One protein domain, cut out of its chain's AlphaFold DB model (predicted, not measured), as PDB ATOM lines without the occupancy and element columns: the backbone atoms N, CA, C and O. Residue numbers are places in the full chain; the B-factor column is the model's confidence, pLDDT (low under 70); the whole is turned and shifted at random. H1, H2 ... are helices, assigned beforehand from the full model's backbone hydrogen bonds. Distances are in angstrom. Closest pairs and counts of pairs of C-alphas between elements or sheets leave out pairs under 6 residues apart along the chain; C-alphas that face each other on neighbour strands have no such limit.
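Overview. This is residues 225 to 325 and 346 to 434 of the 550 residues of an uncharacterized protein of Bathycoccus prasinos (UniProt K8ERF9). An up-and-down bundle of five helices, H1 to H5, makes one end of the domain, and a second group of three helices running alternately back and forth, H6 to H8, makes the other; H4 packs on H7 between them. H3 lies near the middle, and from the far end of H8 the last two helices lead back to the bundle, where H10 packs on H2. The printed part has 190 residues with ten named helices, H1 to H10 in chain order, and no named strand; the class is all helix. The whole is compact, with a radius of gyration of the C-alphas of 16.1 A, and its outline is rounded, spanning 47 by 33 by 28 A.

Arrangement. The longest helix is H8, residues 380 to 398. It touches H7, residues 362 to 375, in a helical hairpin at a shallow tilt of 20 degrees, opposite ways; the closest C-alphas are those of Ala 374 and Val 383, 5.2 A apart. H6, residues 350 to 357, touches H7 in another helical hairpin, closest at C-alphas Phe 357 and Thr 364, 5.8 A, and is near H8. H9, residues 402 to 412, touches H8 only at the corner by their link, C-alphas Arg 396 and Ser 402 being closest at 6.2 A. H4, residues 283 to 293, touches H7 at a steep tilt of 43 degrees, with C-alphas Ala 287 and Ser 369 closest at 5.3 A. The hub is H3, residues 259 to 275, touching six other helices. It touches H8 with residues 271 to 274 alone, closest at C-alphas Ile 271 and Asp 382, 7.0 A, and H4 at a shallow tilt of 26 degrees, closest at C-alphas Val 266 and Leu 286, 6.0 A. H3 and H7 only just touch, with 3 pairs of C-alphas within 8 A, the closest Met 270 and Arg 373. H1, residues 229 to 241, touches H3 at 31 degrees, the same way, closest at C-alphas Gln 229 and Thr 261, 6.1 A. H2, residues 245 to 255, touches H5, residues 301 to 316, with 20 pairs of C-alphas within 8 A; Val 245 and Ser 312 are closest at 5.0 A, and the tilt of 37 degrees is only just steep. H10, residues 418 to 426, touches H2, closest at C-alphas Gly 246 and Met 424, 5.6 A. H6 and H10 are apart. Every O i to N i+4 pair is within hydrogen-bond range in H1, H2 and H4 to H10; in H3 11 of 13 are.

Along the chain. H1, residues 229 to 241, begins with C-alpha 229 at (-43.985, 34.428, -18.654). Among the longer helices, H3 measures 24.0 A from first to last C-alpha, H5 22.2 A and H7 19.9 A. H8 is 27.3 A long, from C-alpha 380 at (-31.013, 49.100, -16.603) to C-alpha 398 at (-41.807, 68.153, -0.287). H10 ends with C-alpha 426 at (-66.136, 34.472, -12.649).

Size, cuts and confidence. The two C-alphas farthest apart, those of Arg 226 and Ile 400, are 50.7 A apart, while those of the first and last printed residues, His 225 and Ile 434, are 11.3 A apart. Residues 326 to 345 are cut out in the link from H5 to H6, and C-alphas 325 and 346 across the cut are 17.9 A apart. Of the links that are printed whole, H3 to H4 and H4 to H5 are short, the others tight. The mean pLDDT of the printed part is 91.9, and residue 325 alone is under 70 in this predicted model.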
ATOM      1  N   HIS A 225     -53.398  27.279 -20.621       84.62
ATOM      2  CA  HIS A 225     -52.592  27.982 -21.624       84.62
ATOM      3  C   HIS A 225     -51.124  27.521 -21.633       84.62
ATOM      4  O   HIS A 225     -50.562  27.135 -20.610       84.62
ATOM      5  N   ARG A 226     -50.455  27.662 -22.784       86.56
ATOM      6  CA  ARG A 226     -48.996  27.476 -22.956       86.56
ATOM      7  C   ARG A 226     -48.251  28.791 -23.243       86.56
ATOM      8  O   ARG A 226     -47.172  28.785 -23.830       86.56
ATOM      9  N   LEU A 227     -48.843  29.926 -22.860       90.31
ATOM     10  CA  LEU A 227     -48.186  31.242 -22.873       90.31
ATOM     11  C   LEU A 227     -46.931  31.240 -21.986       90.31
ATOM     12  O   LEU A 227     -46.955  30.697 -20.882       90.31
ATOM     13  N   SER A 228     -45.858  31.881 -22.450       91.44
ATOM     14  CA  SER A 228     -44.662  32.127 -21.641       91.44
ATOM     15  C   SER A 228     -44.891  33.258 -20.633       91.44
ATOM     16  O   SER A 228     -45.741  34.129 -20.826       91.44
ATOM     17  N   GLN A 229     -44.053  33.304 -19.594       92.06
ATOM     18  CA  GLN A 229     -43.985  34.428 -18.654       92.06
ATOM     19  C   GLN A 229     -43.773  35.776 -19.372       92.06
ATOM     20  O   GLN A 229     -44.364  36.775 -18.975       92.06
ATOM     21  N   SER A 230     -42.963  35.806 -20.441       93.06
ATOM     22  CA  SER A 230     -42.708  37.017 -21.232       93.06
ATOM     23  C   SER A 230     -43.965  37.525 -21.946       93.06
ATOM     24  O   SER A 230     -44.276  38.711 -21.857       93.06
ATOM     25  N   VAL A 231     -44.742  36.637 -22.577       95.56
ATOM     26  CA  VAL A 231     -46.011  37.006 -23.228       95.56
ATOM     27  C   VAL A 231     -47.056  37.438 -22.195       95.56
ATOM     28  O   VAL A 231     -47.756  38.418 -22.432       95.56
ATOM     29  N   LEU A 232     -47.136  36.778 -21.032       96.31
ATOM     30  CA  LEU A 232     -48.038  37.195 -19.948       96.31
ATOM     31  C   LEU A 232     -47.680  38.585 -19.398       96.31
ATOM     32  O   LEU A 232     -48.565  39.425 -19.268       96.31
ATOM     33  N   ALA A 233     -46.397  38.867 -19.145       95.62
ATOM     34  CA  ALA A 233     -45.950  40.184 -18.686       95.62
ATOM     35  C   ALA A 233     -46.201  41.291 -19.734       95.62
ATOM     36  O   ALA A 233     -46.645  42.383 -19.378       95.62
ATOM     37  N   SER A 234     -45.985  40.997 -21.023       96.81
ATOM     38  CA  SER A 234     -46.288  41.911 -22.140       96.81
ATOM     39  C   SER A 234     -47.797  42.165 -22.274       96.81
ATOM     40  O   SER A 234     -48.220  43.304 -22.470       96.81
ATOM     41  N   ALA A 235     -48.630  41.133 -22.095       97.88
ATOM     42  CA  ALA A 235     -50.089  41.247 -22.116       97.88
ATOM     43  C   ALA A 235     -50.635  42.045 -20.922       97.88
ATOM     44  O   ALA A 235     -51.499  42.898 -21.112       97.88
ATOM     45  N   LEU A 236     -50.101  41.814 -19.716       98.31
ATOM     46  CA  LEU A 236     -50.448  42.547 -18.496       98.31
ATOM     47  C   LEU A 236     -50.233  44.052 -18.699       98.31
ATOM     48  O   LEU A 236     -51.159  44.846 -18.540       98.31
ATOM     49  N   GLN A 237     -49.030  44.427 -19.140       97.62
ATOM     50  CA  GLN A 237     -48.678  45.813 -19.421       97.62
ATOM     51  C   GLN A 237     -49.548  46.424 -20.527       97.62
ATOM     52  O   GLN A 237     -50.065  47.527 -20.367       97.62
ATOM     53  N   LYS A 238     -49.748  45.720 -21.646       97.50
ATOM     54  CA  LYS A 238     -50.482  46.281 -22.790       97.50
ATOM     55  C   LYS A 238     -51.989  46.371 -22.549       97.50
ATOM     56  O   LYS A 238     -52.611  47.288 -23.080       97.50
ATOM     57  N   ASN A 239     -52.561  45.519 -21.695       98.19
ATOM     58  CA  ASN A 239     -53.924  45.696 -21.195       98.19
ATOM     59  C   ASN A 239     -54.045  46.921 -20.275       98.19
ATOM     60  O   ASN A 239     -54.992  47.686 -20.437       98.19
ATOM     61  N   VAL A 240     -53.071  47.171 -19.387       98.06
ATOM     62  CA  VAL A 240     -53.020  48.408 -18.581       98.06
ATOM     63  C   VAL A 240     -52.886  49.655 -19.467       98.06
ATOM     64  O   VAL A 240     -53.661  50.597 -19.307       98.06
ATOM     65  N   ARG A 241     -51.989  49.637 -20.467       95.88
ATOM     66  CA  ARG A 241     -51.842  50.707 -21.476       95.88
ATOM     67  C   ARG A 241     -53.144  51.044 -22.212       95.88
ATOM     68  O   ARG A 241     -53.309  52.184 -22.628       95.88
ATOM     69  N   ARG A 242     -54.028  50.060 -22.406       96.62
ATOM     70  CA  ARG A 242     -55.282  50.145 -23.190       96.62
ATOM     71  C   ARG A 242     -56.544  50.142 -22.318       96.62
ATOM     72  O   ARG A 242     -57.614  49.724 -22.752       96.62
ATOM     73  N   LYS A 243     -56.388  50.462 -21.029       97.12
ATOM     74  CA  LYS A 243     -57.457  50.505 -20.015       97.12
ATOM     75  C   LYS A 243     -58.359  49.246 -19.962       97.12
ATOM     76  O   LYS A 243     -59.524  49.304 -19.573       97.12
ATOM     77  N   ARG A 244     -57.834  48.066 -20.335       96.94
ATOM     78  CA  ARG A 244     -58.589  46.798 -20.472       96.94
ATOM     79  C   ARG A 244     -58.736  46.076 -19.127       96.94
ATOM     80  O   ARG A 244     -58.213  44.977 -18.956       96.94
ATOM     81  N   VAL A 245     -59.460  46.681 -18.183       96.88
ATOM     82  CA  VAL A 245     -59.558  46.258 -16.767       96.88
ATOM     83  C   VAL A 245     -59.805  44.750 -16.573       96.88
ATOM     84  O   VAL A 245     -58.982  44.069 -15.966       96.88
ATOM     85  N   GLY A 246     -60.888  44.195 -17.133       96.31
ATOM     86  CA  GLY A 246     -61.225  42.767 -16.984       96.31
ATOM     87  C   GLY A 246     -60.166  41.798 -17.545       96.31
ATOM     88  O   GLY A 246     -59.764  40.868 -16.844       96.31
ATOM     89  N   PRO A 247     -59.666  42.007 -18.779       97.25
ATOM     90  CA  PRO A 247     -58.484  41.317 -19.292       97.25
ATOM     91  C   PRO A 247     -57.239  41.443 -18.403       97.25
ATOM     92  O   PRO A 247     -56.542  40.448 -18.208       97.25
ATOM     93  N   THR A 248     -56.963  42.615 -17.817       98.06
ATOM     94  CA  THR A 248     -55.846  42.789 -16.871       98.06
ATOM     95  C   THR A 248     -56.015  41.914 -15.629       98.06
ATOM     96  O   THR A 248     -55.083  41.184 -15.288       98.06
ATOM     97  N   TYR A 249     -57.205  41.908 -15.010       97.50
ATOM     98  CA  TYR A 249     -57.524  41.033 -13.875       97.50
ATOM     99  C   TYR A 249     -57.220  39.563 -14.202       97.50
ATOM    100  O   TYR A 249     -56.541  38.869 -13.444       97.50
ATOM    101  N   ARG A 250     -57.690  39.079 -15.361       95.94
ATOM    102  CA  ARG A 250     -57.537  37.669 -15.755       95.94
ATOM    103  C   ARG A 250     -56.108  37.301 -16.150       95.94
ATOM    104  O   ARG A 250     -55.675  36.203 -15.807       95.94
ATOM    105  N   VAL A 251     -55.342  38.203 -16.776       96.94
ATOM    106  CA  VAL A 251     -53.898  37.995 -17.000       96.94
ATOM    107  C   VAL A 251     -53.146  37.936 -15.666       96.94
ATOM    108  O   VAL A 251     -52.361  37.011 -15.465       96.94
ATOM    109  N   ALA A 252     -53.415  38.848 -14.725       97.25
ATOM    110  CA  ALA A 252     -52.802  38.814 -13.394       97.25
ATOM    111  C   ALA A 252     -53.132  37.500 -12.658       97.25
ATOM    112  O   ALA A 252     -52.228  36.816 -12.176       97.25
ATOM    113  N   LYS A 253     -54.403  37.074 -12.676       95.00
ATOM    114  CA  LYS A 253     -54.875  35.802 -12.094       95.00
ATOM    115  C   LYS A 253     -54.296  34.559 -12.784       95.00
ATOM    116  O   LYS A 253     -54.118  33.530 -12.139       95.00
ATOM    117  N   ALA A 254     -53.947  34.633 -14.069       93.50
ATOM    118  CA  ALA A 254     -53.183  33.582 -14.742       93.50
ATOM    119  C   ALA A 254     -51.715  33.549 -14.273       93.50
ATOM    120  O   ALA A 254     -51.140  32.471 -14.105       93.50
ATOM    121  N   MET A 255     -51.118  34.714 -13.997       94.88
ATOM    122  CA  MET A 255     -49.750  34.819 -13.478       94.88
ATOM    123  C   MET A 255     -49.613  34.386 -12.008       94.88
ATOM    124  O   MET A 255     -48.546  33.905 -11.638       94.88
ATOM    125  N   THR A 256     -50.660  34.473 -11.178       91.75
ATOM    126  CA  THR A 256     -50.599  34.052  -9.759       91.75
ATOM    127  C   THR A 256     -50.464  32.536  -9.543       91.75
ATOM    128  O   THR A 256     -50.165  32.100  -8.433       91.75
ATOM    129  N   ARG A 257     -50.655  31.716 -10.589       86.44
ATOM    130  CA  ARG A 257     -50.715  30.241 -10.494       86.44
ATOM    131  C   ARG A 257     -49.383  29.543 -10.208       86.44
ATOM    132  O   ARG A 257     -49.391  28.377  -9.827       86.44
ATOM    133  N   ARG A 258     -48.243  30.199 -10.446       85.62
ATOM    134  CA  ARG A 258     -46.895  29.649 -10.209       85.62
ATOM    135  C   ARG A 258     -46.024  30.729  -9.578       85.62
ATOM    136  O   ARG A 258     -46.054  31.866 -10.045       85.62
ATOM    137  N   ASN A 259     -45.241  30.395  -8.548       84.88
ATOM    138  CA  ASN A 259     -44.565  31.417  -7.736       84.88
ATOM    139  C   ASN A 259     -43.536  32.247  -8.533       84.88
ATOM    140  O   ASN A 259     -43.411  33.451  -8.317       84.88
ATOM    141  N   ASP A 260     -42.872  31.630  -9.518       87.62
ATOM    142  CA  ASP A 260     -41.974  32.308 -10.466       87.62
ATOM    143  C   ASP A 260     -42.697  33.408 -11.265       87.62
ATOM    144  O   ASP A 260     -42.229  34.538 -11.387       87.62
ATOM    145  N   THR A 261     -43.888  33.086 -11.758       90.75
ATOM    146  CA  THR A 261     -44.717  33.937 -12.611       90.75
ATOM    147  C   THR A 261     -45.405  35.011 -11.774       90.75
ATOM    148  O   THR A 261     -45.523  36.154 -12.218       90.75
ATOM    149  N   PHE A 262     -45.781  34.683 -10.536       94.50
ATOM    150  CA  PHE A 262     -46.393  35.609  -9.593       94.50
ATOM    151  C   PHE A 262     -45.405  36.677  -9.121       94.50
ATOM    152  O   PHE A 262     -45.706  37.867  -9.203       94.50
ATOM    153  N   MET A 263     -44.183  36.283  -8.741       93.88
ATOM    154  CA  MET A 263     -43.110  37.227  -8.411       93.88
ATOM    155  C   MET A 263     -42.831  38.190  -9.574       93.88
ATOM    156  O   MET A 263     -42.601  39.379  -9.360       93.88
ATOM    157  N   GLN A 264     -42.892  37.700 -10.813       93.44
ATOM    158  CA  GLN A 264     -42.659  38.509 -12.011       93.44
ATOM    159  C   GLN A 264     -43.859  39.408 -12.359       93.44
ATOM    160  O   GLN A 264     -43.653  40.521 -12.841       93.44
ATOM    161  N   CYS A 265     -45.090  38.996 -12.031       97.31
ATOM    162  CA  CYS A 265     -46.270  39.865 -12.049       97.31
ATOM    163  C   CYS A 265     -46.075  41.046 -11.091       97.31
ATOM    164  O   CYS A 265     -46.099  42.193 -11.529       97.31
ATOM    165  N   VAL A 266     -45.782  40.780  -9.813       97.62
ATOM    166  CA  VAL A 266     -45.535  41.819  -8.795       97.62
ATOM    167  C   VAL A 266     -44.395  42.754  -9.229       97.62
ATOM    168  O   VAL A 266     -44.579  43.970  -9.277       97.62
ATOM    169  N   ARG A 267     -43.249  42.204  -9.659       95.56
ATOM    170  CA  ARG A 267     -42.093  42.982 -10.149       95.56
ATOM    171  C   ARG A 267     -42.401  43.885 -11.344       95.56
ATOM    172  O   ARG A 267     -41.757  44.933 -11.452       95.56
ATOM    173  N   ARG A 268     -43.311  43.481 -12.245       95.94
ATOM    174  CA  ARG A 268     -43.702  44.278 -13.421       95.94
ATOM    175  C   ARG A 268     -44.817  45.270 -13.096       95.94
ATOM    176  O   ARG A 268     -44.754  46.374 -13.616       95.94
ATOM    177  N   LEU A 269     -45.752  44.961 -12.193       98.06
ATOM    178  CA  LEU A 269     -46.771  45.918 -11.733       98.06
ATOM    179  C   LEU A 269     -46.142  47.174 -11.113       98.06
ATOM    180  O   LEU A 269     -46.548  48.277 -11.462       98.06
ATOM    181  N   MET A 270     -45.079  47.018 -10.314       97.50
ATOM    182  CA  MET A 270     -44.304  48.147  -9.765       97.50
ATOM    183  C   MET A 270     -43.571  48.998 -10.822       97.50
ATOM    184  O   MET A 270     -43.111  50.092 -10.510       97.50
ATOM    185  N   ILE A 271     -43.408  48.488 -12.049       96.56
ATOM    186  CA  ILE A 271     -42.873  49.255 -13.184       96.56
ATOM    187  C   ILE A 271     -44.020  49.886 -13.972       96.56
ATOM    188  O   ILE A 271     -43.991  51.081 -14.231       96.56
ATOM    189  N   ILE A 272     -45.066  49.117 -14.277       96.75
ATOM    190  CA  ILE A 272     -46.282  49.573 -14.966       96.75
ATOM    191  C   ILE A 272     -46.920  50.777 -14.247       96.75
ATOM    192  O   ILE A 272     -47.397  51.692 -14.912       96.75
ATOM    193  N   SER A 273     -46.880  50.822 -12.909       96.06
ATOM    194  CA  SER A 273     -47.389  51.952 -12.118       96.06
ATOM    195  C   SER A 273     -46.672  53.285 -12.360       96.06
ATOM    196  O   SER A 273     -47.237  54.320 -12.035       96.06
ATOM    197  N   ILE A 274     -45.457  53.284 -12.916       93.50
ATOM    198  CA  ILE A 274     -44.721  54.513 -13.273       93.50
ATOM    199  C   ILE A 274     -44.444  54.637 -14.781       93.50
ATOM    200  O   ILE A 274     -44.339  55.744 -15.282       93.50
ATOM    201  N   GLU A 275     -44.374  53.530 -15.528       93.31
ATOM    202  CA  GLU A 275     -44.194  53.540 -16.990       93.31
ATOM    203  C   GLU A 275     -45.498  53.891 -17.728       93.31
ATOM    204  O   GLU A 275     -45.473  54.514 -18.786       93.31
ATOM    205  N   ASP A 276     -46.644  53.447 -17.196       94.31
ATOM    206  CA  ASP A 276     -47.914  53.385 -17.930       94.31
ATOM    207  C   ASP A 276     -49.133  53.872 -17.146       94.31
ATOM    208  O   ASP A 276     -50.276  53.712 -17.587       94.31
ATOM    209  N   GLY A 277     -48.907  54.470 -15.986       93.50
ATOM    210  CA  GLY A 277     -49.939  54.908 -15.063       93.50
ATOM    211  C   GLY A 277     -49.405  55.960 -14.113       93.50
ATOM    212  O   GLY A 277     -48.504  56.718 -14.462       93.50
ATOM    213  N   THR A 278     -49.983  56.016 -12.924       93.06
ATOM    214  CA  THR A 278     -49.493  56.866 -11.837       93.06
ATOM    215  C   THR A 278     -49.143  56.018 -10.628       93.06
ATOM    216  O   THR A 278     -49.723  54.941 -10.438       93.06
ATOM    217  N   LEU A 279     -48.232  56.540  -9.798       94.56
ATOM    218  CA  LEU A 279     -47.851  55.969  -8.508       94.56
ATOM    219  C   LEU A 279     -49.096  55.458  -7.766       94.56
ATOM    220  O   LEU A 279     -50.043  56.208  -7.543       94.56
ATOM    221  N   HIS A 280     -49.113  54.161  -7.462       96.06
ATOM    222  CA  HIS A 280     -50.290  53.495  -6.913       96.06
ATOM    223  C   HIS A 280     -50.278  53.567  -5.380       96.06
ATOM    224  O   HIS A 280     -49.235  53.237  -4.809       96.06
ATOM    225  N   PRO A 281     -51.393  53.896  -4.697       95.44
ATOM    226  CA  PRO A 281     -51.443  53.922  -3.232       95.44
ATOM    227  C   PRO A 281     -50.965  52.608  -2.592       95.44
ATOM    228  O   PRO A 281     -50.138  52.616  -1.688       95.44
ATOM    229  N   ASP A 282     -51.386  51.464  -3.142       95.81
ATOM    230  CA  ASP A 282     -50.982  50.132  -2.660       95.81
ATOM    231  C   ASP A 282     -49.615  49.633  -3.198       95.81
ATOM    232  O   ASP A 282     -49.296  48.445  -3.092       95.81
ATOM    233  N   LEU A 283     -48.769  50.498  -3.776       96.12
ATOM    234  CA  LEU A 283     -47.398  50.113  -4.158       96.12
ATOM    235  C   LEU A 283     -46.577  49.500  -2.992       96.12
ATOM    236  O   LEU A 283     -45.813  48.566  -3.264       96.12
ATOM    237  N   PRO A 284     -46.735  49.913  -1.714       96.50
ATOM    238  CA  PRO A 284     -46.015  49.301  -0.597       96.50
ATOM    239  C   PRO A 284     -46.377  47.838  -0.346       96.50
ATOM    240  O   PRO A 284     -45.495  47.039  -0.026       96.50
ATOM    241  N   PHE A 285     -47.629  47.445  -0.593       96.25
ATOM    242  CA  PHE A 285     -48.036  46.040  -0.555       96.25
ATOM    243  C   PHE A 285     -47.280  45.216  -1.613       96.25
ATOM    244  O   PHE A 285     -46.749  44.147  -1.308       96.25
ATOM    245  N   LEU A 286     -47.138  45.742  -2.838       97.50
ATOM    246  CA  LEU A 286     -46.335  45.101  -3.888       97.50
ATOM    247  C   LEU A 286     -44.838  45.052  -3.534       97.50
ATOM    248  O   LEU A 286     -44.182  44.050  -3.823       97.50
ATOM    249  N   ALA A 287     -44.293  46.089  -2.889       96.62
ATOM    250  CA  ALA A 287     -42.893  46.130  -2.461       96.62
ATOM    251  C   ALA A 287     -42.583  45.077  -1.386       96.62
ATOM    252  O   ALA A 287     -41.629  44.307  -1.536       96.62
ATOM    253  N   TRP A 288     -43.419  45.000  -0.343       96.00
ATOM    254  CA  TRP A 288     -43.340  43.968   0.694       96.00
ATOM    255  C   TRP A 288     -43.432  42.571   0.073       96.00
ATOM    256  O   TRP A 288     -42.569  41.720   0.304       96.00
ATOM    257  N   LEU A 289     -44.423  42.361  -0.800       95.75
ATOM    258  CA  LEU A 289     -44.686  41.064  -1.420       95.75
ATOM    259  C   LEU A 289     -43.556  40.632  -2.360       95.75
ATOM    260  O   LEU A 289     -43.182  39.463  -2.364       95.75
ATOM    261  N   MET A 290     -42.940  41.555  -3.105       96.00
ATOM    262  CA  MET A 290     -41.754  41.263  -3.916       96.00
ATOM    263  C   MET A 290     -40.600  40.719  -3.060       96.00
ATOM    264  O   MET A 290     -39.936  39.761  -3.471       96.00
ATOM    265  N   ILE A 291     -40.360  41.296  -1.874       94.69
ATOM    266  CA  ILE A 291     -39.335  40.788  -0.951       94.69
ATOM    267  C   ILE A 291     -39.767  39.432  -0.385       94.69
ATOM    268  O   ILE A 291     -38.972  38.495  -0.431       94.69
ATOM    269  N   ALA A 292     -41.008  39.285   0.085       92.94
ATOM    270  CA  ALA A 292     -41.506  38.037   0.665       92.94
ATOM    271  C   ALA A 292     -41.394  36.857  -0.323       92.94
ATOM    272  O   ALA A 292     -40.798  35.824  -0.006       92.94
ATOM    273  N   LEU A 293     -41.862  37.034  -1.565       93.12
ATOM    274  CA  LEU A 293     -41.765  36.024  -2.627       93.12
ATOM    275  C   LEU A 293     -40.305  35.659  -2.952       93.12
ATOM    276  O   LEU A 293     -40.007  34.495  -3.207       93.12
ATOM    277  N   SER A 294     -39.365  36.610  -2.846       92.56
ATOM    278  CA  SER A 294     -37.922  36.348  -3.014       92.56
ATOM    279  C   SER A 294     -37.297  35.463  -1.927       92.56
ATOM    280  O   SER A 294     -36.151  35.032  -2.063       92.56
ATOM    281  N   LYS A 295     -38.032  35.210  -0.839       91.00
ATOM    282  CA  LYS A 295     -37.651  34.339   0.284       91.00
ATOM    283  C   LYS A 295     -38.578  33.119   0.383       91.00
ATOM    284  O   LYS A 295     -38.713  32.536   1.450       91.00
ATOM    285  N   ASN A 296     -39.186  32.729  -0.742       86.06
ATOM    286  CA  ASN A 296     -40.090  31.583  -0.881       86.06
ATOM    287  C   ASN A 296     -41.400  31.682  -0.076       86.06
ATOM    288  O   ASN A 296     -41.996  30.653   0.238       86.06
ATOM    289  N   PHE A 297     -41.886  32.894   0.216       87.94
ATOM    290  CA  PHE A 297     -43.254  33.070   0.710       87.94
ATOM    291  C   PHE A 297     -44.270  32.443  -0.258       87.94
ATOM    292  O   PHE A 297     -44.147  32.580  -1.482       87.94
ATOM    293  N   VAL A 298     -45.285  31.780   0.299       86.31
ATOM    294  CA  VAL A 298     -46.424  31.219  -0.436       86.31
ATOM    295  C   VAL A 298     -47.633  32.101  -0.153       86.31
ATOM    296  O   VAL A 298     -48.085  32.212   0.983       86.31
ATOM    297  N   ALA A 299     -48.139  32.772  -1.185       87.38
ATOM    298  CA  ALA A 299     -49.229  33.725  -1.034       87.38
ATOM    299  C   ALA A 299     -50.607  33.046  -0.998       87.38
ATOM    300  O   ALA A 299     -50.979  32.305  -1.915       87.38
ATOM    301  N   SER A 300     -51.395  33.385   0.025       86.81
ATOM    302  CA  SER A 300     -52.807  33.011   0.140       86.81
ATOM    303  C   SER A 300     -53.648  33.551  -1.025       86.81
ATOM    304  O   SER A 300     -53.281  34.531  -1.682       86.81
ATOM    305  N   THR A 301     -54.824  32.962  -1.254       85.81
ATOM    306  CA  THR A 301     -55.770  33.426  -2.284       85.81
ATOM    307  C   THR A 301     -56.125  34.904  -2.116       85.81
ATOM    308  O   THR A 301     -56.127  35.633  -3.101       85.81
ATOM    309  N   ARG A 302     -56.270  35.391  -0.875       87.56
ATOM    310  CA  ARG A 302     -56.531  36.810  -0.576       87.56
ATOM    311  C   ARG A 302     -55.401  37.740  -1.039       87.56
ATOM    312  O   ARG A 302     -55.672  38.827  -1.538       87.56
ATOM    313  N   ILE A 303     -54.140  37.318  -0.908       91.81
ATOM    314  CA  ILE A 303     -52.973  38.081  -1.390       91.81
ATOM    315  C   ILE A 303     -52.888  38.024  -2.924       91.81
ATOM    316  O   ILE A 303     -52.634  39.044  -3.563       91.81
ATOM    317  N   LYS A 304     -53.152  36.857  -3.532       93.19
ATOM    318  CA  LYS A 304     -53.237  36.704  -4.997       93.19
ATOM    319  C   LYS A 304     -54.328  37.611  -5.591       93.19
ATOM    320  O   LYS A 304     -54.089  38.265  -6.604       93.19
ATOM    321  N   GLU A 305     -55.504  37.670  -4.964       91.56
ATOM    322  CA  GLU A 305     -56.633  38.510  -5.384       91.56
ATOM    323  C   GLU A 305     -56.348  40.006  -5.218       91.56
ATOM    324  O   GLU A 305     -56.664  40.771  -6.127       91.56
ATOM    325  N   GLU A 306     -55.676  40.423  -4.141       94.00
ATOM    326  CA  GLU A 306     -55.283  41.824  -3.939       94.00
ATOM    327  C   GLU A 306     -54.308  42.312  -5.027       94.00
ATOM    328  O   GLU A 306     -54.461  43.411  -5.556       94.00
ATOM    329  N   VAL A 307     -53.363  41.470  -5.469       97.12
ATOM    330  CA  VAL A 307     -52.509  41.786  -6.633       97.12
ATOM    331  C   VAL A 307     -53.328  41.894  -7.929       97.12
ATOM    332  O   VAL A 307     -53.038  42.747  -8.768       97.12
ATOM    333  N   CYS A 308     -54.371  41.074  -8.099       96.94
ATOM    334  CA  CYS A 308     -55.265  41.163  -9.260       96.94
ATOM    335  C   CYS A 308     -56.139  42.428  -9.224       96.94
ATOM    336  O   CYS A 308     -56.383  43.020 -10.278       96.94
ATOM    337  N   ARG A 309     -56.562  42.881  -8.034       96.44
ATOM    338  CA  ARG A 309     -57.225  44.178  -7.822       96.44
ATOM    339  C   ARG A 309     -56.300  45.328  -8.231       96.44
ATOM    340  O   ARG A 309     -56.663  46.072  -9.136       96.44
ATOM    341  N   ILE A 310     -55.090  45.404  -7.671       97.75
ATOM    342  CA  ILE A 310     -54.114  46.474  -7.960       97.75
ATOM    343  C   ILE A 310     -53.762  46.530  -9.455       97.75
ATOM    344  O   ILE A 310     -53.688  47.602 -10.052       97.75
ATOM    345  N   ALA A 311     -53.602  45.374 -10.108       98.25
ATOM    346  CA  ALA A 311     -53.407  45.319 -11.557       98.25
ATOM    347  C   ALA A 311     -54.594  45.923 -12.333       98.25
ATOM    348  O   ALA A 311     -54.408  46.613 -13.333       98.25
ATOM    349  N   SER A 312     -55.816  45.679 -11.862       97.81
ATOM    350  CA  SER A 312     -57.052  46.178 -12.470       97.81
ATOM    351  C   SER A 312     -57.242  47.678 -12.238       97.81
ATOM    352  O   SER A 312     -57.635  48.384 -13.159       97.81
ATOM    353  N   GLU A 313     -56.887  48.192 -11.063       97.69
ATOM    354  CA  GLU A 313     -56.893  49.629 -10.743       97.69
ATOM    355  C   GLU A 313     -55.881  50.394 -11.593       97.69
ATOM    356  O   GLU A 313     -56.229  51.397 -12.215       97.69
ATOM    357  N   LEU A 314     -54.672  49.847 -11.756       98.12
ATOM    358  CA  LEU A 314     -53.695  50.358 -12.718       98.12
ATOM    359  C   LEU A 314     -54.242  50.392 -14.152       98.12
ATOM    360  O   LEU A 314     -53.849  51.274 -14.910       98.12
ATOM    361  N   ALA A 315     -55.150  49.495 -14.546       97.69
ATOM    362  CA  ALA A 315     -55.841  49.577 -15.836       97.69
ATOM    363  C   ALA A 315     -57.040  50.549 -15.835       97.69
ATOM    364  O   ALA A 315     -57.375  51.083 -16.887       97.69
ATOM    365  N   ALA A 316     -57.687  50.788 -14.694       96.75
ATOM    366  CA  ALA A 316     -58.819  51.708 -14.578       96.75
ATOM    367  C   ALA A 316     -58.390  53.187 -14.624       96.75
ATOM    368  O   ALA A 316     -59.124  54.004 -15.183       96.75
ATOM    369  N   GLN A 317     -57.193  53.500 -14.101       96.25
ATOM    370  CA  GLN A 317     -56.560  54.828 -14.120       96.25
ATOM    371  C   GLN A 317     -56.790  55.586 -15.436       96.25
ATOM    372  O   GLN A 317     -56.506  55.084 -16.530       96.25
ATOM    373  N   GLU A 318     -57.255  56.829 -15.332       94.88
ATOM    374  CA  GLU A 318     -57.466  57.710 -16.481       94.88
ATOM    375  C   GLU A 318     -56.177  58.388 -16.940       94.88
ATOM    376  O   GLU A 318     -55.941  58.518 -18.145       94.88
ATOM    377  N   PHE A 319     -55.329  58.754 -15.981       93.81
ATOM    378  CA  PHE A 319     -54.092  59.484 -16.211       93.81
ATOM    379  C   PHE A 319     -52.855  58.599 -16.047       93.81
ATOM    380  O   PHE A 319     -52.867  57.597 -15.325       93.81
ATOM    381  N   ARG A 320     -51.767  59.015 -16.696       93.50
ATOM    382  CA  ARG A 320     -50.398  58.564 -16.446       93.50
ATOM    383  C   ARG A 320     -49.481  59.746 -16.137       93.50
ATOM    384  O   ARG A 320     -49.705  60.866 -16.600       93.50
ATOM    385  N   ASP A 321     -48.443  59.458 -15.376       90.69
ATOM    386  CA  ASP A 321     -47.326  60.346 -15.078       90.69
ATOM    387  C   ASP A 321     -46.249  60.161 -16.162       90.69
ATOM    388  O   ASP A 321     -46.029  59.039 -16.617       90.69
ATOM    389  N   ASP A 322     -45.588  61.232 -16.605       84.94
ATOM    390  CA  ASP A 322     -44.425  61.138 -17.505       84.94
ATOM    391  C   ASP A 322     -43.086  61.280 -16.766       84.94
ATOM    392  O   ASP A 322     -42.023  61.232 -17.386       84.94
ATOM    393  N   GLY A 323     -43.121  61.423 -15.436       80.25
ATOM    394  CA  GLY A 323     -41.922  61.576 -14.622       80.25
ATOM    395  C   GLY A 323     -41.253  62.939 -14.796       80.25
ATOM    396  O   GLY A 323     -40.067  63.074 -14.492       80.25
ATOM    397  N   THR A 324     -41.984  63.951 -15.273       71.75
ATOM    398  CA  THR A 324     -41.523  65.340 -15.245       71.75
ATOM    399  C   THR A 324     -41.742  65.968 -13.867       71.75
ATOM    400  O   THR A 324     -42.764  65.770 -13.196       71.75
ATOM    401  N   THR A 325     -40.771  66.766 -13.424       58.69
ATOM    402  CA  THR A 325     -40.993  67.744 -12.356       58.69
ATOM    403  C   THR A 325     -41.555  69.017 -12.967       58.69
ATOM    404  O   THR A 325     -40.846  69.692 -13.715       58.69
ATOM    405  N   VAL A 346     -27.088  58.542  -7.192       72.50
ATOM    406  CA  VAL A 346     -27.335  58.309  -5.759       72.50
ATOM    407  C   VAL A 346     -28.842  58.263  -5.461       72.50
ATOM    408  O   VAL A 346     -29.622  59.093  -5.939       72.50
ATOM    409  N   LEU A 347     -29.249  57.285  -4.644       82.19
ATOM    410  CA  LEU A 347     -30.584  57.188  -4.044       82.19
ATOM    411  C   LEU A 347     -30.539  57.649  -2.577       82.19
ATOM    412  O   LEU A 347     -29.579  57.304  -1.882       82.19
ATOM    413  N   PRO A 348     -31.571  58.352  -2.073       85.44
ATOM    414  CA  PRO A 348     -31.672  58.667  -0.650       85.44
ATOM    415  C   PRO A 348     -31.821  57.384   0.179       85.44
ATOM    416  O   PRO A 348     -32.466  56.424  -0.252       85.44
ATOM    417  N   SER A 349     -31.244  57.367   1.382       86.12
ATOM    418  CA  SER A 349     -31.430  56.260   2.325       86.12
ATOM    419  C   SER A 349     -32.847  56.256   2.900       86.12
ATOM    420  O   SER A 349     -33.448  57.314   3.120       86.12
ATOM    421  N   LEU A 350     -33.367  55.075   3.242       87.19
ATOM    422  CA  LEU A 350     -34.638  54.938   3.953       87.19
ATOM    423  C   LEU A 350     -34.643  55.731   5.267       87.19
ATOM    424  O   LEU A 350     -35.702  56.144   5.721       87.19
ATOM    425  N   SER A 351     -33.486  55.929   5.907       86.00
ATOM    426  CA  SER A 351     -33.381  56.759   7.116       86.00
ATOM    427  C   SER A 351     -33.625  58.235   6.811       86.00
ATOM    428  O   SER A 351     -34.436  58.848   7.496       86.00
ATOM    429  N   SER A 352     -33.039  58.781   5.740       87.38
ATOM    430  CA  SER A 352     -33.285  60.175   5.347       87.38
ATOM    431  C   SER A 352     -34.717  60.423   4.858       87.38
ATOM    432  O   SER A 352     -35.189  61.550   4.959       87.38
ATOM    433  N   ILE A 353     -35.410  59.407   4.328       90.94
ATOM    434  CA  ILE A 353     -36.836  59.502   3.967       90.94
ATOM    435  C   ILE A 353     -37.718  59.496   5.225       90.94
ATOM    436  O   ILE A 353     -38.540  60.394   5.392       90.94
ATOM    437  N   GLN A 354     -37.497  58.554   6.149       89.94
ATOM    438  CA  GLN A 354     -38.250  58.478   7.410       89.94
ATOM    439  C   GLN A 354     -38.029  59.695   8.321       89.94
ATOM    440  O   GLN A 354     -38.949  60.101   9.024       89.94
ATOM    441  N   GLU A 355     -36.835  60.291   8.296       88.75
ATOM    442  CA  GLU A 355     -36.536  61.559   8.971       88.75
ATOM    443  C   GLU A 355     -37.332  62.730   8.370       88.75
ATOM    444  O   GLU A 355     -37.797  63.593   9.110       88.75
ATOM    445  N   LYS A 356     -37.512  62.752   7.041       90.19
ATOM    446  CA  LYS A 356     -38.084  63.896   6.316       90.19
ATOM    447  C   LYS A 356     -39.612  63.911   6.267       90.19
ATOM    448  O   LYS A 356     -40.199  64.974   6.426       90.19
ATOM    449  N   PHE A 357     -40.249  62.753   6.073       91.44
ATOM    450  CA  PHE A 357     -41.715  62.638   5.980       91.44
ATOM    451  C   PHE A 357     -42.343  61.894   7.171       91.44
ATOM    452  O   PHE A 357     -43.545  61.640   7.173       91.44
ATOM    453  N   GLY A 358     -41.554  61.507   8.179       90.50
ATOM    454  CA  GLY A 358     -41.997  60.677   9.301       90.50
ATOM    455  C   GLY A 358     -41.984  59.175   8.987       90.50
ATOM    456  O   GLY A 358     -42.177  58.746   7.850       90.50
ATOM    457  N   SER A 359     -41.761  58.341  10.007       86.00
ATOM    458  CA  SER A 359     -41.421  56.920   9.820       86.00
ATOM    459  C   SER A 359     -42.494  56.045   9.167       86.00
ATOM    460  O   SER A 359     -42.129  54.999   8.635       86.00
ATOM    461  N   ASN A 360     -43.769  56.449   9.240       88.94
ATOM    462  CA  ASN A 360     -44.955  55.668   8.853       88.94
ATOM    463  C   ASN A 360     -46.008  56.491   8.077       88.94
ATOM    464  O   ASN A 360     -47.181  56.128   8.067       88.94
ATOM    465  N   SER A 361     -45.612  57.598   7.444       93.00
ATOM    466  CA  SER A 361     -46.476  58.314   6.495       93.00
ATOM    467  C   SER A 361     -46.647  57.528   5.191       93.00
ATOM    468  O   SER A 361     -45.805  56.693   4.834       93.00
ATOM    469  N   GLU A 362     -47.731  57.795   4.458       92.75
ATOM    470  CA  GLU A 362     -47.972  57.154   3.160       92.75
ATOM    471  C   GLU A 362     -46.871  57.538   2.156       92.75
ATOM    472  O   GLU A 362     -46.371  56.683   1.427       92.75
ATOM    473  N   GLU A 363     -46.415  58.789   2.198       94.44
ATOM    474  CA  GLU A 363     -45.309  59.340   1.416       94.44
ATOM    475  C   GLU A 363     -44.003  58.570   1.663       94.44
ATOM    476  O   GLU A 363     -43.372  58.099   0.710       94.44
ATOM    477  N   THR A 364     -43.627  58.347   2.932       94.88
ATOM    478  CA  THR A 364     -42.473  57.505   3.292       94.88
ATOM    479  C   THR A 364     -42.607  56.103   2.715       94.88
ATOM    480  O   THR A 364     -41.653  55.592   2.125       94.88
ATOM    481  N   LEU A 365     -43.772  55.463   2.867       95.81
ATOM    482  CA  LEU A 365     -43.988  54.089   2.410       95.81
ATOM    483  C   LEU A 365     -43.909  53.991   0.878       95.81
ATOM    484  O   LEU A 365     -43.279  53.070   0.352       95.81
ATOM    485  N   LEU A 366     -44.479  54.955   0.152       96.75
ATOM    486  CA  LEU A 366     -44.448  55.027  -1.310       96.75
ATOM    487  C   LEU A 366     -43.031  55.262  -1.851       96.75
ATOM    488  O   LEU A 366     -42.575  54.521  -2.726       96.75
ATOM    489  N   ILE A 367     -42.298  56.237  -1.299       95.94
ATOM    490  CA  ILE A 367     -40.908  56.510  -1.692       95.94
ATOM    491  C   ILE A 367     -40.014  55.302  -1.364       95.94
ATOM    492  O   ILE A 367     -39.252  54.843  -2.221       95.94
ATOM    493  N   ALA A 368     -40.143  54.731  -0.160       95.00
ATOM    494  CA  ALA A 368     -39.409  53.534   0.250       95.00
ATOM    495  C   ALA A 368     -39.647  52.355  -0.706       95.00
ATOM    496  O   ALA A 368     -38.711  51.628  -1.038       95.00
ATOM    497  N   SER A 369     -40.873  52.197  -1.205       96.44
ATOM    498  CA  SER A 369     -41.252  51.143  -2.153       96.44
ATOM    499  C   SER A 369     -40.555  51.274  -3.505       96.44
ATOM    500  O   SER A 369     -40.091  50.276  -4.064       96.44
ATOM    501  N   LEU A 370     -40.429  52.503  -4.016       96.06
ATOM    502  CA  LEU A 370     -39.676  52.786  -5.236       96.06
ATOM    503  C   LEU A 370     -38.170  52.543  -5.028       96.06
ATOM    504  O   LEU A 370     -37.545  51.883  -5.860       96.06
ATOM    505  N   ILE A 371     -37.596  52.994  -3.901       94.31
ATOM    506  CA  ILE A 371     -36.181  52.761  -3.542       94.31
ATOM    507  C   ILE A 371     -35.887  51.258  -3.450       94.31
ATOM    508  O   ILE A 371     -34.948  50.770  -4.081       94.31
ATOM    509  N   VAL A 372     -36.725  50.506  -2.730       93.62
ATOM    510  CA  VAL A 372     -36.652  49.041  -2.630       93.62
ATOM    511  C   VAL A 372     -36.707  48.403  -4.017       93.62
ATOM    512  O   VAL A 372     -35.861  47.568  -4.333       93.62
ATOM    513  N   ARG A 373     -37.646  48.809  -4.885       94.62
ATOM    514  CA  ARG A 373     -37.759  48.260  -6.247       94.62
ATOM    515  C   ARG A 373     -36.551  48.590  -7.125       94.62
ATOM    516  O   ARG A 373     -36.161  47.728  -7.918       94.62
ATOM    517  N   ALA A 374     -35.949  49.771  -6.975       93.50
ATOM    518  CA  ALA A 374     -34.725  50.158  -7.677       93.50
ATOM    519  C   ALA A 374     -33.529  49.312  -7.222       93.50
ATOM    520  O   ALA A 374     -32.855  48.703  -8.053       93.50
ATOM    521  N   GLN A 375     -33.308  49.199  -5.908       90.94
ATOM    522  CA  GLN A 375     -32.187  48.440  -5.341       90.94
ATOM    523  C   GLN A 375     -32.313  46.919  -5.531       90.94
ATOM    524  O   GLN A 375     -31.296  46.237  -5.645       90.94
ATOM    525  N   PHE A 376     -33.534  46.382  -5.634       90.50
ATOM    526  CA  PHE A 376     -33.764  44.977  -6.003       90.50
ATOM    527  C   PHE A 376     -33.286  44.669  -7.442       90.50
ATOM    528  O   PHE A 376     -32.988  43.523  -7.774       90.50
ATOM    529  N   GLY A 377     -33.187  45.683  -8.307       87.00
ATOM    530  CA  GLY A 377     -32.632  45.558  -9.653       87.00
ATOM    531  C   GLY A 377     -33.572  44.939 -10.697       87.00
ATOM    532  O   GLY A 377     -34.701  44.497 -10.434       87.00
ATOM    533  N   GLY A 378     -33.110  44.946 -11.944       87.06
ATOM    534  CA  GLY A 378     -33.880  44.567 -13.126       87.06
ATOM    535  C   GLY A 378     -33.148  44.984 -14.397       87.06
ATOM    536  O   GLY A 378     -31.921  44.956 -14.431       87.06
ATOM    537  N   MET A 379     -33.899  45.387 -15.421       86.75
ATOM    538  CA  MET A 379     -33.318  46.017 -16.609       86.75
ATOM    539  C   MET A 379     -32.748  47.395 -16.243       86.75
ATOM    540  O   MET A 379     -33.302  48.089 -15.393       86.75
ATOM    541  N   GLU A 380     -31.666  47.816 -16.893       88.06
ATOM    542  CA  GLU A 380     -31.013  49.100 -16.603       88.06
ATOM    543  C   GLU A 380     -31.963  50.295 -16.812       88.06
ATOM    544  O   GLU A 380     -32.042  51.184 -15.964       88.06
ATOM    545  N   GLY A 381     -32.785  50.242 -17.868       87.62
ATOM    546  CA  GLY A 381     -33.856  51.210 -18.124       87.62
ATOM    547  C   GLY A 381     -34.921  51.268 -17.019       87.62
ATOM    548  O   GLY A 381     -35.269  52.368 -16.594       87.62
ATOM    549  N   ASP A 382     -35.377  50.118 -16.490       91.38
ATOM    550  CA  ASP A 382     -36.294  50.077 -15.332       91.38
ATOM    551  C   ASP A 382     -35.674  50.846 -14.147       91.38
ATOM    552  O   ASP A 382     -36.350  51.633 -13.486       91.38
ATOM    553  N   VAL A 383     -34.382  50.619 -13.865       91.50
ATOM    554  CA  VAL A 383     -33.680  51.202 -12.709       91.50
ATOM    555  C   VAL A 383     -33.413  52.699 -12.896       91.50
ATOM    556  O   VAL A 383     -33.627  53.460 -11.950       91.50
ATOM    557  N   LYS A 384     -33.010  53.151 -14.092       90.88
ATOM    558  CA  LYS A 384     -32.841  54.585 -14.393       90.88
ATOM    559  C   LYS A 384     -34.176  55.332 -14.320       90.88
ATOM    560  O   LYS A 384     -34.240  56.412 -13.736       90.88
ATOM    561  N   MET A 385     -35.258  54.727 -14.819       91.00
ATOM    562  CA  MET A 385     -36.612  55.266 -14.684       91.00
ATOM    563  C   MET A 385     -37.034  55.363 -13.211       91.00
ATOM    564  O   MET A 385     -37.432  56.437 -12.769       91.00
ATOM    565  N   LEU A 386     -36.878  54.294 -12.419       93.69
ATOM    566  CA  LEU A 386     -37.168  54.311 -10.977       93.69
ATOM    567  C   LEU A 386     -36.390  55.411 -10.239       93.69
ATOM    568  O   LEU A 386     -36.986  56.141  -9.454       93.69
ATOM    569  N   LYS A 387     -35.087  55.575 -10.518       91.56
ATOM    570  CA  LYS A 387     -34.255  56.658  -9.959       91.56
ATOM    571  C   LYS A 387     -34.823  58.047 -10.266       91.56
ATOM    572  O   LYS A 387     -34.912  58.869  -9.355       91.56
ATOM    573  N   ASN A 388     -35.258  58.294 -11.506       90.50
ATOM    574  CA  ASN A 388     -35.915  59.552 -11.870       90.50
ATOM    575  C   ASN A 388     -37.235  59.746 -11.107       90.50
ATOM    576  O   ASN A 388     -37.418  60.762 -10.441       90.50
ATOM    577  N   PHE A 389     -38.126  58.750 -11.124       92.75
ATOM    578  CA  PHE A 389     -39.412  58.832 -10.427       92.75
ATOM    579  C   PHE A 389     -39.259  59.037  -8.913       92.75
ATOM    580  O   PHE A 389     -40.037  59.788  -8.334       92.75
ATOM    581  N   ILE A 390     -38.237  58.464  -8.269       93.69
ATOM    582  CA  ILE A 390     -37.933  58.737  -6.854       93.69
ATOM    583  C   ILE A 390     -37.640  60.227  -6.645       93.69
ATOM    584  O   ILE A 390     -38.246  60.835  -5.769       93.69
ATOM    585  N   ARG A 391     -36.787  60.846  -7.475       90.31
ATOM    586  CA  ARG A 391     -36.475  62.290  -7.391       90.31
ATOM    587  C   ARG A 391     -37.713  63.163  -7.618       90.31
ATOM    588  O   ARG A 391     -37.908  64.146  -6.905       90.31
ATOM    589  N   VAL A 392     -38.559  62.785  -8.576       90.38
ATOM    590  CA  VAL A 392     -39.819  63.476  -8.900       90.38
ATOM    591  C   VAL A 392     -40.796  63.425  -7.723       90.38
ATOM    592  O   VAL A 392     -41.295  64.465  -7.299       90.38
ATOM    593  N   TRP A 393     -41.056  62.239  -7.170       92.50
ATOM    594  CA  TRP A 393     -42.036  62.058  -6.096       92.50
ATOM    595  C   TRP A 393     -41.559  62.589  -4.745       92.50
ATOM    596  O   TRP A 393     -42.357  63.182  -4.030       92.50
ATOM    597  N   VAL A 394     -40.260  62.488  -4.445       92.19
ATOM    598  CA  VAL A 394     -39.640  63.163  -3.294       92.19
ATOM    599  C   VAL A 394     -39.886  64.676  -3.368       92.19
ATOM    600  O   VAL A 394     -40.440  65.239  -2.433       92.19
ATOM    601  N   ARG A 395     -39.615  65.331  -4.509       89.56
ATOM    602  CA  ARG A 395     -39.905  66.770  -4.691       89.56
ATOM    603  C   ARG A 395     -41.400  67.108  -4.599       89.56
ATOM    604  O   ARG A 395     -41.751  68.132  -4.023       89.56
ATOM    605  N   ARG A 396     -42.290  66.266  -5.138       89.75
ATOM    606  CA  ARG A 396     -43.750  66.488  -5.067       89.75
ATOM    607  C   ARG A 396     -44.277  66.410  -3.629       89.75
ATOM    608  O   ARG A 396     -45.044  67.283  -3.238       89.75
ATOM    609  N   PHE A 397     -43.827  65.443  -2.830       91.81
ATOM    610  CA  PHE A 397     -44.208  65.336  -1.415       91.81
ATOM    611  C   PHE A 397     -43.497  66.353  -0.499       91.81
ATOM    612  O   PHE A 397     -43.931  66.580   0.625       91.81
ATOM    613  N   GLU A 398     -42.425  67.001  -0.966       89.25
ATOM    614  CA  GLU A 398     -41.807  68.153  -0.287       89.25
ATOM    615  C   GLU A 398     -42.507  69.484  -0.584       89.25
ATOM    616  O   GLU A 398     -42.319  70.455   0.147       89.25
ATOM    617  N   SER A 399     -43.308  69.547  -1.652       85.88
ATOM    618  CA  SER A 399     -44.078  70.744  -1.982       85.88
ATOM    619  C   SER A 399     -45.222  70.972  -0.987       85.88
ATOM    620  O   SER A 399     -45.767  70.029  -0.409       85.88
ATOM    621  N   ILE A 400     -45.639  72.233  -0.846       75.56
ATOM    622  CA  ILE A 400     -46.800  72.640  -0.029       75.56
ATOM    623  C   ILE A 400     -48.072  71.865  -0.446       75.56
ATOM    624  O   ILE A 400     -48.939  71.586   0.379       75.56
ATOM    625  N   ASP A 401     -48.129  71.425  -1.706       79.50
ATOM    626  CA  ASP A 401     -49.205  70.635  -2.301       79.50
ATOM    627  C   ASP A 401     -49.146  69.120  -1.986       79.50
ATOM    628  O   ASP A 401     -49.865  68.356  -2.631       79.50
ATOM    629  N   SER A 402     -48.324  68.630  -1.041       78.62
ATOM    630  CA  SER A 402     -48.170  67.176  -0.779       78.62
ATOM    631  C   SER A 402     -49.508  66.437  -0.603       78.62
ATOM    632  O   SER A 402     -49.743  65.407  -1.238       78.62
ATOM    633  N   LEU A 403     -50.444  67.011   0.163       79.81
ATOM    634  CA  LEU A 403     -51.789  66.445   0.337       79.81
ATOM    635  C   LEU A 403     -52.557  66.360  -0.993       79.81
ATOM    636  O   LEU A 403     -53.169  65.337  -1.284       79.81
ATOM    637  N   LEU A 404     -52.440  67.373  -1.859       87.00
ATOM    638  CA  LEU A 404     -53.039  67.357  -3.199       87.00
ATOM    639  C   LEU A 404     -52.385  66.305  -4.110       87.00
ATOM    640  O   LEU A 404     -53.040  65.789  -5.013       87.00
ATOM    641  N   TRP A 405     -51.110  65.959  -3.903       90.12
ATOM    642  CA  TRP A 405     -50.464  64.834  -4.591       90.12
ATOM    643  C   TRP A 405     -50.961  63.476  -4.091       90.12
ATOM    644  O   TRP A 405     -51.200  62.584  -4.910       90.12
ATOM    645  N   MET A 406     -51.187  63.340  -2.784       90.94
ATOM    646  CA  MET A 406     -51.798  62.149  -2.190       90.94
ATOM    647  C   MET A 406     -53.249  61.954  -2.660       90.94
ATOM    648  O   MET A 406     -53.628  60.849  -3.057       90.94
ATOM    649  N   ASP A 407     -54.036  63.027  -2.739       91.81
ATOM    650  CA  ASP A 407     -55.396  62.983  -3.283       91.81
ATOM    651  C   ASP A 407     -55.408  62.691  -4.791       91.81
ATOM    652  O   ASP A 407     -56.251  61.923  -5.260       91.81
ATOM    653  N   LYS A 408     -54.440  63.201  -5.571       91.69
ATOM    654  CA  LYS A 408     -54.274  62.846  -6.996       91.69
ATOM    655  C   LYS A 408     -54.010  61.346  -7.194       91.69
ATOM    656  O   LYS A 408     -54.679  60.734  -8.029       91.69
ATOM    657  N   ILE A 409     -53.087  60.719  -6.448       93.50
ATOM    658  CA  ILE A 409     -52.819  59.273  -6.623       93.50
ATOM    659  C   ILE A 409     -54.023  58.407  -6.223       93.50
ATOM    660  O   ILE A 409     -54.304  57.413  -6.898       93.50
ATOM    661  N   LYS A 410     -54.755  58.807  -5.170       93.88
ATOM    662  CA  LYS A 410     -55.949  58.113  -4.663       93.88
ATOM    663  C   LYS A 410     -57.143  58.265  -5.610       93.88
ATOM    664  O   LYS A 410     -57.793  57.274  -5.924       93.88
ATOM    665  N   SER A 411     -57.393  59.469  -6.128       93.94
ATOM    666  CA  SER A 411     -58.498  59.741  -7.062       93.94
ATOM    667  C   SER A 411     -58.293  59.138  -8.456       93.94
ATOM    668  O   SER A 411     -59.265  58.684  -9.054       93.94
ATOM    669  N   ASN A 412     -57.054  59.051  -8.964       95.00
ATOM    670  CA  ASN A 412     -56.772  58.317 -10.208       95.00
ATOM    671  C   ASN A 412     -56.810  56.786 -10.011       95.00
ATOM    672  O   ASN A 412     -57.029  56.058 -10.974       95.00
ATOM    673  N   SER A 413     -56.615  56.291  -8.782       93.38
ATOM    674  CA  SER A 413     -56.551  54.855  -8.450       93.38
ATOM    675  C   SER A 413     -57.624  54.449  -7.414       93.38
ATOM    676  O   SER A 413     -57.277  53.960  -6.336       93.38
ATOM    677  N   PRO A 414     -58.928  54.670  -7.686       89.12
ATOM    678  CA  PRO A 414     -59.991  54.371  -6.730       89.12
ATOM    679  C   PRO A 414     -60.115  52.859  -6.513       89.12
ATOM    680  O   PRO A 414     -60.091  52.084  -7.472       89.12
ATOM    681  N   ARG A 415     -60.285  52.435  -5.253       91.12
ATOM    682  CA  ARG A 415     -60.365  51.009  -4.899       91.12
ATOM    683  C   ARG A 415     -61.576  50.350  -5.572       91.12
ATOM    684  O   ARG A 415     -62.706  50.781  -5.353       91.12
ATOM    685  N   LEU A 416     -61.352  49.312  -6.382       91.06
ATOM    686  CA  LEU A 416     -62.434  48.657  -7.134       91.06
ATOM    687  C   LEU A 416     -63.365  47.855  -6.213       91.06
ATOM    688  O   LEU A 416     -62.909  47.138  -5.319       91.06
ATOM    689  N   ASP A 417     -64.672  47.932  -6.478       88.06
ATOM    690  CA  ASP A 417     -65.683  47.232  -5.683       88.06
ATOM    691  C   ASP A 417     -65.585  45.696  -5.789       88.06
ATOM    692  O   ASP A 417     -65.280  45.108  -6.832       88.06
ATOM    693  N   SER A 418     -65.933  45.036  -4.684       86.19
ATOM    694  CA  SER A 418     -65.961  43.585  -4.542       86.19
ATOM    695  C   SER A 418     -66.892  42.878  -5.533       86.19
ATOM    696  O   SER A 418     -66.629  41.725  -5.871       86.19
ATOM    697  N   THR A 419     -67.968  43.517  -6.004       89.69
ATOM    698  CA  THR A 419     -68.905  42.941  -6.986       89.69
ATOM    699  C   THR A 419     -68.244  42.859  -8.353       89.69
ATOM    700  O   THR A 419     -68.178  41.782  -8.941       89.69
ATOM    701  N   LEU A 420     -67.629  43.959  -8.798       89.88
ATOM    702  CA  LEU A 420     -66.889  44.022 -10.057       89.88
ATOM    703  C   LEU A 420     -65.710  43.033 -10.075       89.88
ATOM    704  O   LEU A 420     -65.480  42.342 -11.069       89.88
ATOM    705  N   LEU A 421     -64.995  42.895  -8.952       89.06
ATOM    706  CA  LEU A 421     -63.935  41.892  -8.807       89.06
ATOM    707  C   LEU A 421     -64.484  40.454  -8.891       89.06
ATOM    708  O   LEU A 421     -63.874  39.616  -9.555       89.06
ATOM    709  N   LYS A 422     -65.652  40.156  -8.295       89.25
ATOM    710  CA  LYS A 422     -66.321  38.843  -8.425       89.25
ATOM    711  C   LYS A 422     -66.738  38.561  -9.871       89.25
ATOM    712  O   LYS A 422     -66.482  37.463 -10.360       89.25
ATOM    713  N   GLU A 423     -67.301  39.542 -10.577       90.31
ATOM    714  CA  GLU A 423     -67.660  39.426 -11.998       90.31
ATOM    715  C   GLU A 423     -66.435  39.130 -12.875       90.31
ATOM    716  O   GLU A 423     -66.447  38.185 -13.670       90.31
ATOM    717  N   MET A 424     -65.336  39.871 -12.698       90.69
ATOM    718  CA  MET A 424     -64.076  39.613 -13.411       90.69
ATOM    719  C   MET A 424     -63.485  38.237 -13.074       90.69
ATOM    720  O   MET A 424     -62.938  37.577 -13.960       90.69
ATOM    721  N   SER A 425     -63.634  37.796 -11.820       87.38
ATOM    722  CA  SER A 425     -63.151  36.515 -11.291       87.38
ATOM    723  C   SER A 425     -63.957  35.299 -11.766       87.38
ATOM    724  O   SER A 425     -63.384  34.208 -11.862       87.38
ATOM    725  N   ALA A 426     -65.240  35.491 -12.098       87.50
ATOM    726  CA  ALA A 426     -66.136  34.472 -12.649       87.50
ATOM    727  C   ALA A 426     -65.881  34.170 -14.138       87.50
ATOM    728  O   ALA A 426     -66.154  33.061 -14.597       87.50
ATOM    729  N   HIS A 427     -65.335  35.127 -14.894       87.31
ATOM    730  CA  HIS A 427     -64.990  34.926 -16.301       87.31
ATOM    731  C   HIS A 427     -63.696  34.093 -16.452       87.31
ATOM    732  O   HIS A 427     -62.693  34.400 -15.799       87.31
ATOM    733  N   PRO A 428     -63.662  33.068 -17.327       87.25
ATOM    734  CA  PRO A 428     -62.450  32.291 -17.585       87.25
ATOM    735  C   PRO A 428     -61.399  33.121 -18.332       87.25
ATOM    736  O   PRO A 428     -61.733  34.020 -19.104       87.25
ATOM    737  N   PHE A 429     -60.123  32.790 -18.133       90.50
ATOM    738  CA  PHE A 429     -59.010  33.408 -18.858       90.50
ATOM    739  C   PHE A 429     -58.933  32.858 -20.287       90.50
ATOM    740  O   PHE A 429     -58.718  31.662 -20.490       90.50
ATOM    741  N   VAL A 430     -59.109  33.729 -21.281       91.19
ATOM    742  CA  VAL A 430     -59.281  33.344 -22.691       91.19
ATOM    743  C   VAL A 430     -58.317  34.075 -23.620       91.19
ATOM    744  O   VAL A 430     -57.772  35.121 -23.285       91.19
ATOM    745  N   LYS A 431     -58.146  33.569 -24.848       92.00
ATOM    746  CA  LYS A 431     -57.235  34.168 -25.840       92.00
ATOM    747  C   LYS A 431     -57.506  35.642 -26.172       92.00
ATOM    748  O   LYS A 431     -56.567  36.350 -26.508       92.00
ATOM    749  N   PHE A 432     -58.740  36.126 -26.006       92.31
ATOM    750  CA  PHE A 432     -59.092  37.547 -26.166       92.31
ATOM    751  C   PHE A 432     -58.604  38.455 -25.021       92.31
ATOM    752  O   PHE A 432     -58.572  39.679 -25.178       92.31
ATOM    753  N   ASP A 433     -58.188  37.888 -23.885       95.31
ATOM    754  CA  ASP A 433     -57.539  38.646 -22.811       95.31
ATOM    755  C   ASP A 433     -56.103  39.040 -23.183       95.31
ATOM    756  O   ASP A 433     -55.563  39.989 -22.621       95.31
ATOM    757  N   ILE A 434     -55.502  38.380 -24.180       96.62
ATOM    758  CA  ILE A 434     -54.204  38.749 -24.747       96.62
ATOM    759  C   ILE A 434     -54.433  39.731 -25.912       96.62
ATOM    760  O   ILE A 434     -55.037  39.341 -26.912       96.62
TER     761      ILE A 434